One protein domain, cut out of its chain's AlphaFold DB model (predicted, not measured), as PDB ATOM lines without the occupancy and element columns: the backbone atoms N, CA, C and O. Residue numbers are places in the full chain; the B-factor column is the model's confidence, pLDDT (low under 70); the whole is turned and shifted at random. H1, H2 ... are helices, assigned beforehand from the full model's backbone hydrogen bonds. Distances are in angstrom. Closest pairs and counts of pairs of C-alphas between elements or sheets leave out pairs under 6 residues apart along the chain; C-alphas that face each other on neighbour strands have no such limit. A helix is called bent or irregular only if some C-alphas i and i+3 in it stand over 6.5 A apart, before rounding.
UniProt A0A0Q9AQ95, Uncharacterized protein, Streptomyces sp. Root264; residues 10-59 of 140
ATOM      1  N   ILE A  10     184.950 204.847 211.993       96.06
ATOM      2  CA  ILE A  10     184.578 203.848 210.982       96.06
ATOM      3  C   ILE A  10     183.320 204.339 210.237       96.06
ATOM      4  O   ILE A  10     182.359 204.763 210.900       96.06
ATOM      5  N   PRO A  11     183.298 204.311 208.890       96.44
ATOM      6  CA  PRO A  11     182.125 204.694 208.115       96.44
ATOM      7  C   PRO A  11     180.879 203.904 208.532       96.44
ATOM      8  O   PRO A  11     180.921 202.686 208.694       96.44
ATOM      9  N   SER A  12     179.732 204.578 208.650       95.50
ATOM     10  CA  SER A  12     178.470 203.930 209.049       95.50
ATOM     11  C   SER A  12     178.075 202.756 208.149       95.50
ATOM     12  O   SER A  12     177.500 201.790 208.641       95.50
ATOM     13  N   ALA A  13     178.392 202.822 206.853       94.44
ATOM     14  CA  ALA A  13     178.108 201.745 205.906       94.44
ATOM     15  C   ALA A  13     178.874 200.453 206.239       94.44
ATOM     16  O   ALA A  13     178.301 199.374 206.142       94.44
ATOM     17  N   GLU A  14     180.127 200.554 206.690       96.12
ATOM     18  CA  GLU A  14     180.934 199.391 207.087       96.12
ATOM     19  C   GLU A  14     180.413 198.764 208.384       96.12
ATOM     20  O   GLU A  14     180.277 197.546 208.471       96.12
ATOM     21  N   LEU A  15     180.044 199.592 209.371       97.50
ATOM     22  CA  LEU A  15     179.409 199.121 210.609       97.50
ATOM     23  C   LEU A  15     178.088 198.387 210.330       97.50
ATOM     24  O   LEU A  15     177.823 197.345 210.924       97.50
ATOM     25  N   ALA A  16     177.268 198.925 209.423       96.56
ATOM     26  CA  ALA A  16     176.001 198.313 209.039       96.56
ATOM     27  C   ALA A  16     176.202 197.000 208.266       96.56
ATOM     28  O   ALA A  16     175.521 196.021 208.562       96.56
ATOM     29  N   ALA A  17     177.146 196.960 207.318       95.31
ATOM     30  CA  ALA A  17     177.481 195.744 206.577       95.31
ATOM     31  C   ALA A  17     177.924 194.624 207.528       95.31
ATOM     32  O   ALA A  17     177.347 193.539 207.511       95.31
ATOM     33  N   HIS A  18     178.842 194.926 208.451       96.44
ATOM     34  CA  HIS A  18     179.282 193.965 209.459       96.44
ATOM     35  C   HIS A  18     178.127 193.456 210.338       96.44
ATOM     36  O   HIS A  18     177.993 192.253 210.546       96.44
ATOM     37  N   ALA A  19     177.246 194.343 210.815       96.31
ATOM     38  CA  ALA A  19     176.093 193.943 211.630       96.31
ATOM     39  C   ALA A  19     175.119 193.005 210.882       96.31
ATOM     40  O   ALA A  19     174.479 192.134 211.488       96.31
ATOM     41  N   LEU A  20     174.993 193.174 209.563       95.56
ATOM     42  CA  LEU A  20     174.171 192.318 208.710       95.56
ATOM     43  C   LEU A  20     174.839 190.964 208.447       95.56
ATOM     44  O   LEU A  20     174.164 189.943 208.582       95.56
ATOM     45  N   ASP A  21     176.139 190.943 208.153       94.44
ATOM     46  CA  ASP A  21     176.896 189.720 207.856       94.44
ATOM     47  C   ASP A  21     177.203 188.870 209.102       94.44
ATOM     48  O   ASP A  21     177.374 187.649 209.001       94.44
ATOM     49  N   GLY A  22     177.229 189.493 210.285       89.94
ATOM     50  CA  GLY A  22     177.524 188.837 211.556       89.94
ATOM     51  C   GLY A  22     178.934 188.241 211.576       89.94
ATOM     52  O   GLY A  22     179.894 188.858 211.119       89.94
ATOM     53  N   GLU A  23     179.065 187.006 212.065       86.00
ATOM     54  CA  GLU A  23     180.361 186.319 212.209       86.00
ATOM     55  C   GLU A  23     181.092 186.062 210.879       86.00
ATOM     56  O   GLU A  23     182.289 185.782 210.874       86.00
ATOM     57  N   ARG A  24     180.404 186.181 209.736       85.88
ATOM     58  CA  ARG A  24     181.009 185.957 208.412       85.88
ATOM     59  C   ARG A  24     181.974 187.063 207.992       85.88
ATOM     60  O   ARG A  24     182.787 186.836 207.101       85.88
ATOM     61  N   ALA A  25     181.894 188.244 208.604       87.62
ATOM     62  CA  ALA A  25     182.677 189.411 208.214       87.62
ATOM     63  C   ALA A  25     183.651 189.829 209.322       87.62
ATOM     64  O   ALA A  25     183.470 190.871 209.934       87.62
ATOM     65  N   ALA A  26     184.696 189.047 209.602       92.44
ATOM     66  CA  ALA A  26     185.668 189.413 210.634       92.44
ATOM     67  C   ALA A  26     186.254 190.824 210.417       92.44
ATOM     68  O   ALA A  26     186.618 191.207 209.302       92.44
ATOM     69  N   TRP A  27     186.375 191.601 211.497       95.06
ATOM     70  CA  TRP A  27     187.012 192.913 211.433       95.06
ATOM     71  C   TRP A  27     188.495 192.781 211.084       95.06
ATOM     72  O   TRP A  27     189.228 192.008 211.701       95.06
ATOM     73  N   GLY A  28     188.974 193.620 210.164       94.81
ATOM     74  CA  GLY A  28     190.412 193.830 210.007       94.81
ATOM     75  C   GLY A  28     191.035 194.371 211.302       94.81
ATOM     76  O   GLY A  28     190.387 195.101 212.057       94.81
ATOM     77  N   ALA A  29     192.314 194.067 211.548       94.25
ATOM     78  CA  ALA A  29     193.000 194.400 212.804       94.25
ATOM     79  C   ALA A  29     192.909 195.891 213.194       94.25
ATOM     80  O   ALA A  29     192.765 196.225 214.371       94.25
ATOM     81  N   GLY A  30     192.942 196.798 212.211       94.19
ATOM     82  CA  GLY A  30     192.782 198.237 212.439       94.19
ATOM     83  C   GLY A  30     191.386 198.621 212.939       94.19
ATOM     84  O   GLY A  30     191.270 199.379 213.900       94.19
ATOM     85  N   ALA A  31     190.332 198.062 212.339       94.81
ATOM     86  CA  ALA A  31     188.952 198.298 212.757       94.81
ATOM     87  C   ALA A  31     188.674 197.678 214.134       94.81
ATOM     88  O   ALA A  31     188.100 198.339 214.996       94.81
ATOM     89  N   ALA A  32     189.178 196.465 214.382       96.06
ATOM     90  CA  ALA A  32     189.093 195.816 215.689       96.06
ATOM     91  C   ALA A  32     189.764 196.662 216.787       96.06
ATOM     92  O   ALA A  32     189.167 196.931 217.831       96.06
ATOM     93  N   ARG A  33     190.977 197.172 216.525       95.25
ATOM     94  CA  ARG A  33     191.675 198.095 217.433       95.25
ATOM     95  C   ARG A  33     190.937 199.426 217.596       95.25
ATOM     96  O   ARG A  33     190.933 199.989 218.682       95.25
ATOM     97  N   HIS A  34     190.310 199.955 216.548       95.50
ATOM     98  CA  HIS A  34     189.512 201.176 216.661       95.50
ATOM     99  C   HIS A  34     188.287 200.959 217.558       95.50
ATOM    100  O   HIS A  34     188.023 201.780 218.434       95.50
ATOM    101  N   LEU A  35     187.562 199.851 217.389       95.69
ATOM    102  CA  LEU A  35     186.392 199.514 218.204       95.69
ATOM    103  C   LEU A  35     186.751 199.283 219.678       95.69
ATOM    104  O   LEU A  35     185.952 199.615 220.552       95.69
ATOM    105  N   SER A  36     187.955 198.797 219.996       95.88
ATOM    106  CA  SER A  36     188.380 198.691 221.400       95.88
ATOM    107  C   SER A  36     188.583 200.060 222.069       95.88
ATOM    108  O   SER A  36     188.371 200.183 223.277       95.88
ATOM    109  N   LEU A  37     188.902 201.100 221.290       95.25
ATOM    110  CA  LEU A  37     189.211 202.449 221.780       95.25
ATOM    111  C   LEU A  37     188.049 203.454 221.642       95.25
ATOM    112  O   LEU A  37     187.918 204.359 222.464       95.25
ATOM    113  N   CYS A  38     187.196 203.330 220.620       96.19
ATOM    114  CA  CYS A  38     186.178 204.328 220.283       96.19
ATOM    115  C   CYS A  38     184.769 203.920 220.746       96.19
ATOM    116  O   CYS A  38     184.076 203.154 220.073       96.19
ATOM    117  N   HIS A  39     184.300 204.499 221.859       96.38
ATOM    118  CA  HIS A  39     182.958 204.214 222.391       96.38
ATOM    119  C   HIS A  39     181.826 204.565 221.408       96.38
ATOM    120  O   HIS A  39     180.895 203.782 221.268       96.38
ATOM    121  N   ILE A  40     181.946 205.670 220.660       96.12
ATOM    122  CA  ILE A  40     180.935 206.110 219.682       96.12
ATOM    123  C   ILE A  40     180.724 205.051 218.591       96.12
ATOM    124  O   ILE A  40     179.591 204.736 218.227       96.12
ATOM    125  N   CYS A  41     181.809 204.485 218.052       97.06
ATOM    126  CA  CYS A  41     181.715 203.440 217.032       97.06
ATOM    127  C   CYS A  41     181.142 202.139 217.602       97.06
ATOM    128  O   CYS A  41     180.351 201.497 216.914       97.06
ATOM    129  N   ARG A  42     181.460 201.788 218.858       97.50
ATOM    130  CA  ARG A  42     180.838 200.637 219.535       97.50
ATOM    131  C   ARG A  42     179.336 200.812 219.710       97.50
ATOM    132  O   ARG A  42     178.586 199.928 219.331       97.50
ATOM    133  N   GLU A  43     178.887 201.954 220.224       97.88
ATOM    134  CA  GLU A  43     177.456 202.215 220.424       97.88
ATOM    135  C   GLU A  43     176.674 202.149 219.110       97.88
ATOM    136  O   GLU A  43     175.594 201.555 219.052       97.88
ATOM    137  N   ARG A  44     177.242 202.713 218.034       98.25
ATOM    138  CA  ARG A  44     176.668 202.621 216.685       98.25
ATOM    139  C   ARG A  44     176.590 201.180 216.199       98.25
ATOM    140  O   ARG A  44     175.541 200.780 215.703       98.25
ATOM    141  N   LEU A  45     177.664 200.408 216.360       97.44
ATOM    142  CA  LEU A  45     177.681 198.994 215.996       97.44
ATOM    143  C   LEU A  45     176.605 198.214 216.764       97.44
ATOM    144  O   LEU A  45     175.762 197.582 216.140       97.44
ATOM    145  N   THR A  46     176.531 198.368 218.087       97.25
ATOM    146  CA  THR A  46     175.507 197.724 218.925       97.25
ATOM    147  C   THR A  46     174.079 198.132 218.544       97.25
ATOM    148  O   THR A  46     173.139 197.349 218.688       97.25
ATOM    149  N   ALA A  47     173.859 199.364 218.075       96.88
ATOM    150  CA  ALA A  47     172.559 199.778 217.547       96.88
ATOM    151  C   ALA A  47     172.219 199.051 216.233       96.88
ATOM    152  O   ALA A  47     171.097 198.564 216.086       96.88
ATOM    153  N   TYR A  48     173.180 198.928 215.311       97.06
ATOM    154  CA  TYR A  48     172.984 198.176 214.070       97.06
ATOM    155  C   TYR A  48     172.797 196.678 214.313       97.06
ATOM    156  O   TYR A  48     171.910 196.084 213.710       97.06
ATOM    157  N   GLU A  49     173.552 196.076 215.230       95.06
ATOM    158  CA  GLU A  49     173.399 194.669 215.616       95.06
ATOM    159  C   GLU A  49     172.013 194.396 216.201       95.06
ATOM    160  O   GLU A  49     171.374 193.417 215.823       95.06
ATOM    161  N   ARG A  50     171.499 195.288 217.059       92.44
ATOM    162  CA  ARG A  50     170.127 195.187 217.583       92.44
ATOM    163  C   ARG A  50     169.080 195.293 216.480       92.44
ATOM    164  O   ARG A  50     168.137 194.510 216.476       92.44
ATOM    165  N   ALA A  51     169.242 196.227 215.544       92.44
ATOM    166  CA  ALA A  51     168.336 196.355 214.405       92.44
ATOM    167  C   ALA A  51     168.382 195.117 213.493       92.44
ATOM    168  O   ALA A  51     167.337 194.601 213.103       92.44
ATOM    169  N   ALA A  52     169.575 194.598 213.200       92.75
ATOM    170  CA  ALA A  52     169.759 193.393 212.401       92.75
ATOM    171  C   ALA A  52     169.191 192.153 213.108       92.75
ATOM    172  O   ALA A  52     168.532 191.333 212.475       92.75
ATOM    173  N   ALA A  53     169.383 192.036 214.424       88.56
ATOM    174  CA  ALA A  53     168.759 191.002 215.239       88.56
ATOM    175  C   ALA A  53     167.231 191.121 215.210       88.56
ATOM    176  O   ALA A  53     166.572 190.128 214.953       88.56
ATOM    177  N   ALA A  54     166.662 192.318 215.377       85.69
ATOM    178  CA  ALA A  54     165.217 192.534 215.285       85.69
ATOM    179  C   ALA A  54     164.652 192.170 213.901       85.69
ATOM    180  O   ALA A  54     163.595 191.558 213.822       85.69
ATOM    181  N   GLY A  55     165.371 192.485 212.818       85.81
ATOM    182  CA  GLY A  55     164.992 192.076 211.461       85.81
ATOM    183  C   GLY A  55     165.134 190.570 211.208       85.81
ATOM    184  O   GLY A  55     164.427 190.022 210.366       85.81
ATOM    185  N   ARG A  56     166.032 189.898 211.940       84.56
ATOM    186  CA  ARG A  56     166.201 188.438 211.921       84.56
ATOM    187  C   ARG A  56     165.269 187.712 212.883       84.56
ATOM    188  O   ARG A  56     165.061 186.524 212.692       84.56
ATOM    189  N   LEU A  57     164.741 188.367 213.911       72.50
ATOM    190  CA  LEU A  57     163.861 187.743 214.887       72.50
ATOM    191  C   LEU A  57     162.503 187.485 214.244       72.50
ATOM    192  O   LEU A  57     161.692 188.381 214.034       72.50
ATOM    193  N   HIS A  58     162.269 186.216 213.956       67.81
ATOM    194  CA  HIS A  58     160.939 185.643 213.835       67.81
ATOM    195  C   HIS A  58     160.392 185.633 215.268       67.81
ATOM    196  O   HIS A  58     161.164 185.397 216.209       67.81
ATOM    197  N   ARG A  59     159.109 185.935 215.491       65.88
ATOM    198  CA  ARG A  59     158.588 185.852 216.864       65.88
ATOM    199  C   ARG A  59     158.812 184.428 217.389       65.88
ATOM    200  O   ARG A  59     158.690 183.483 216.613       65.88
TER     201      ARG A  59
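This is residues 10 to 59 of the 140 residues of an uncharacterized protein of Streptomyces sp. Root264 (UniProt A0A0Q9AQ95). Two helices, H1 and H3, cross near their middles at a steep angle, and a short third helix, H2, makes a corner with the first end of H3, away from H1. The long H3 runs along much of the longest axis, and the tail after it, residues 57 to 59, adds to that length. The printed part has 50 residues with three named helices, in the order H1, H2, H3, and no named strand; the class is all helix. The whole is compact, with a radius of gyration of the C-alphas of 11.1 A, yet elongated, its C-alphas spanning 36 by 21 by 16 A.

The printed part begins at Ile 10. H1 holds residues 12 to 24, from C-alpha 12 at (178.470, 203.930, 209.049), and measures 18.2 A from first to last C-alpha. It is irregular: C-alphas 20 and 23 are 9.3 A apart. Residues 25 to 28 lead to H2, residues 29 to 37, which begins with C-alpha 29 at (193.000, 194.400, 212.804) and is 12.6 A long. After Cys 38 comes H3, residues 39 to 56, the longest helix at 18 residues and 25.3 A, which ends with C-alpha 56 at (166.201, 188.438, 211.921).

H1 and H3 touch, with 13 pairs of C-alphas within 8 A. Their closest C-alphas are those of Ala 19 and Glu 49, 4.9 A apart. H3 touches H1 with residues 44 to 52 alone. Their lines stand at a steep tilt of 58 degrees, and they run the same way. H2 and H3 are close but not clearly touching, with 2 pairs of C-alphas within 8 A. Their closest C-alphas are those of Leu 35 and Arg 42, 5.8 A apart, and their lines are about perpendicular at 74 degrees. H1 and H2 are apart, although they follow each other. In H2 and H3 each O i to N i+4 pair is within hydrogen-bond range, while in H1 7 of 9 are.

The two C-alphas farthest apart are those of Gly 30 and Arg 59, at 36.6 A. The C-alphas of Ile 10 and Arg 59, the first and last printed, are 32.2 A apart. The printed part, residues 10 to 59 of a chain of 140, has no cut. The links from H1 to H2, with 4 residues, and from H2 to H3, with 1 residue, are both tight. The mean pLDDT of the printed part is 92.6, and residues 58 to 59 are under 70.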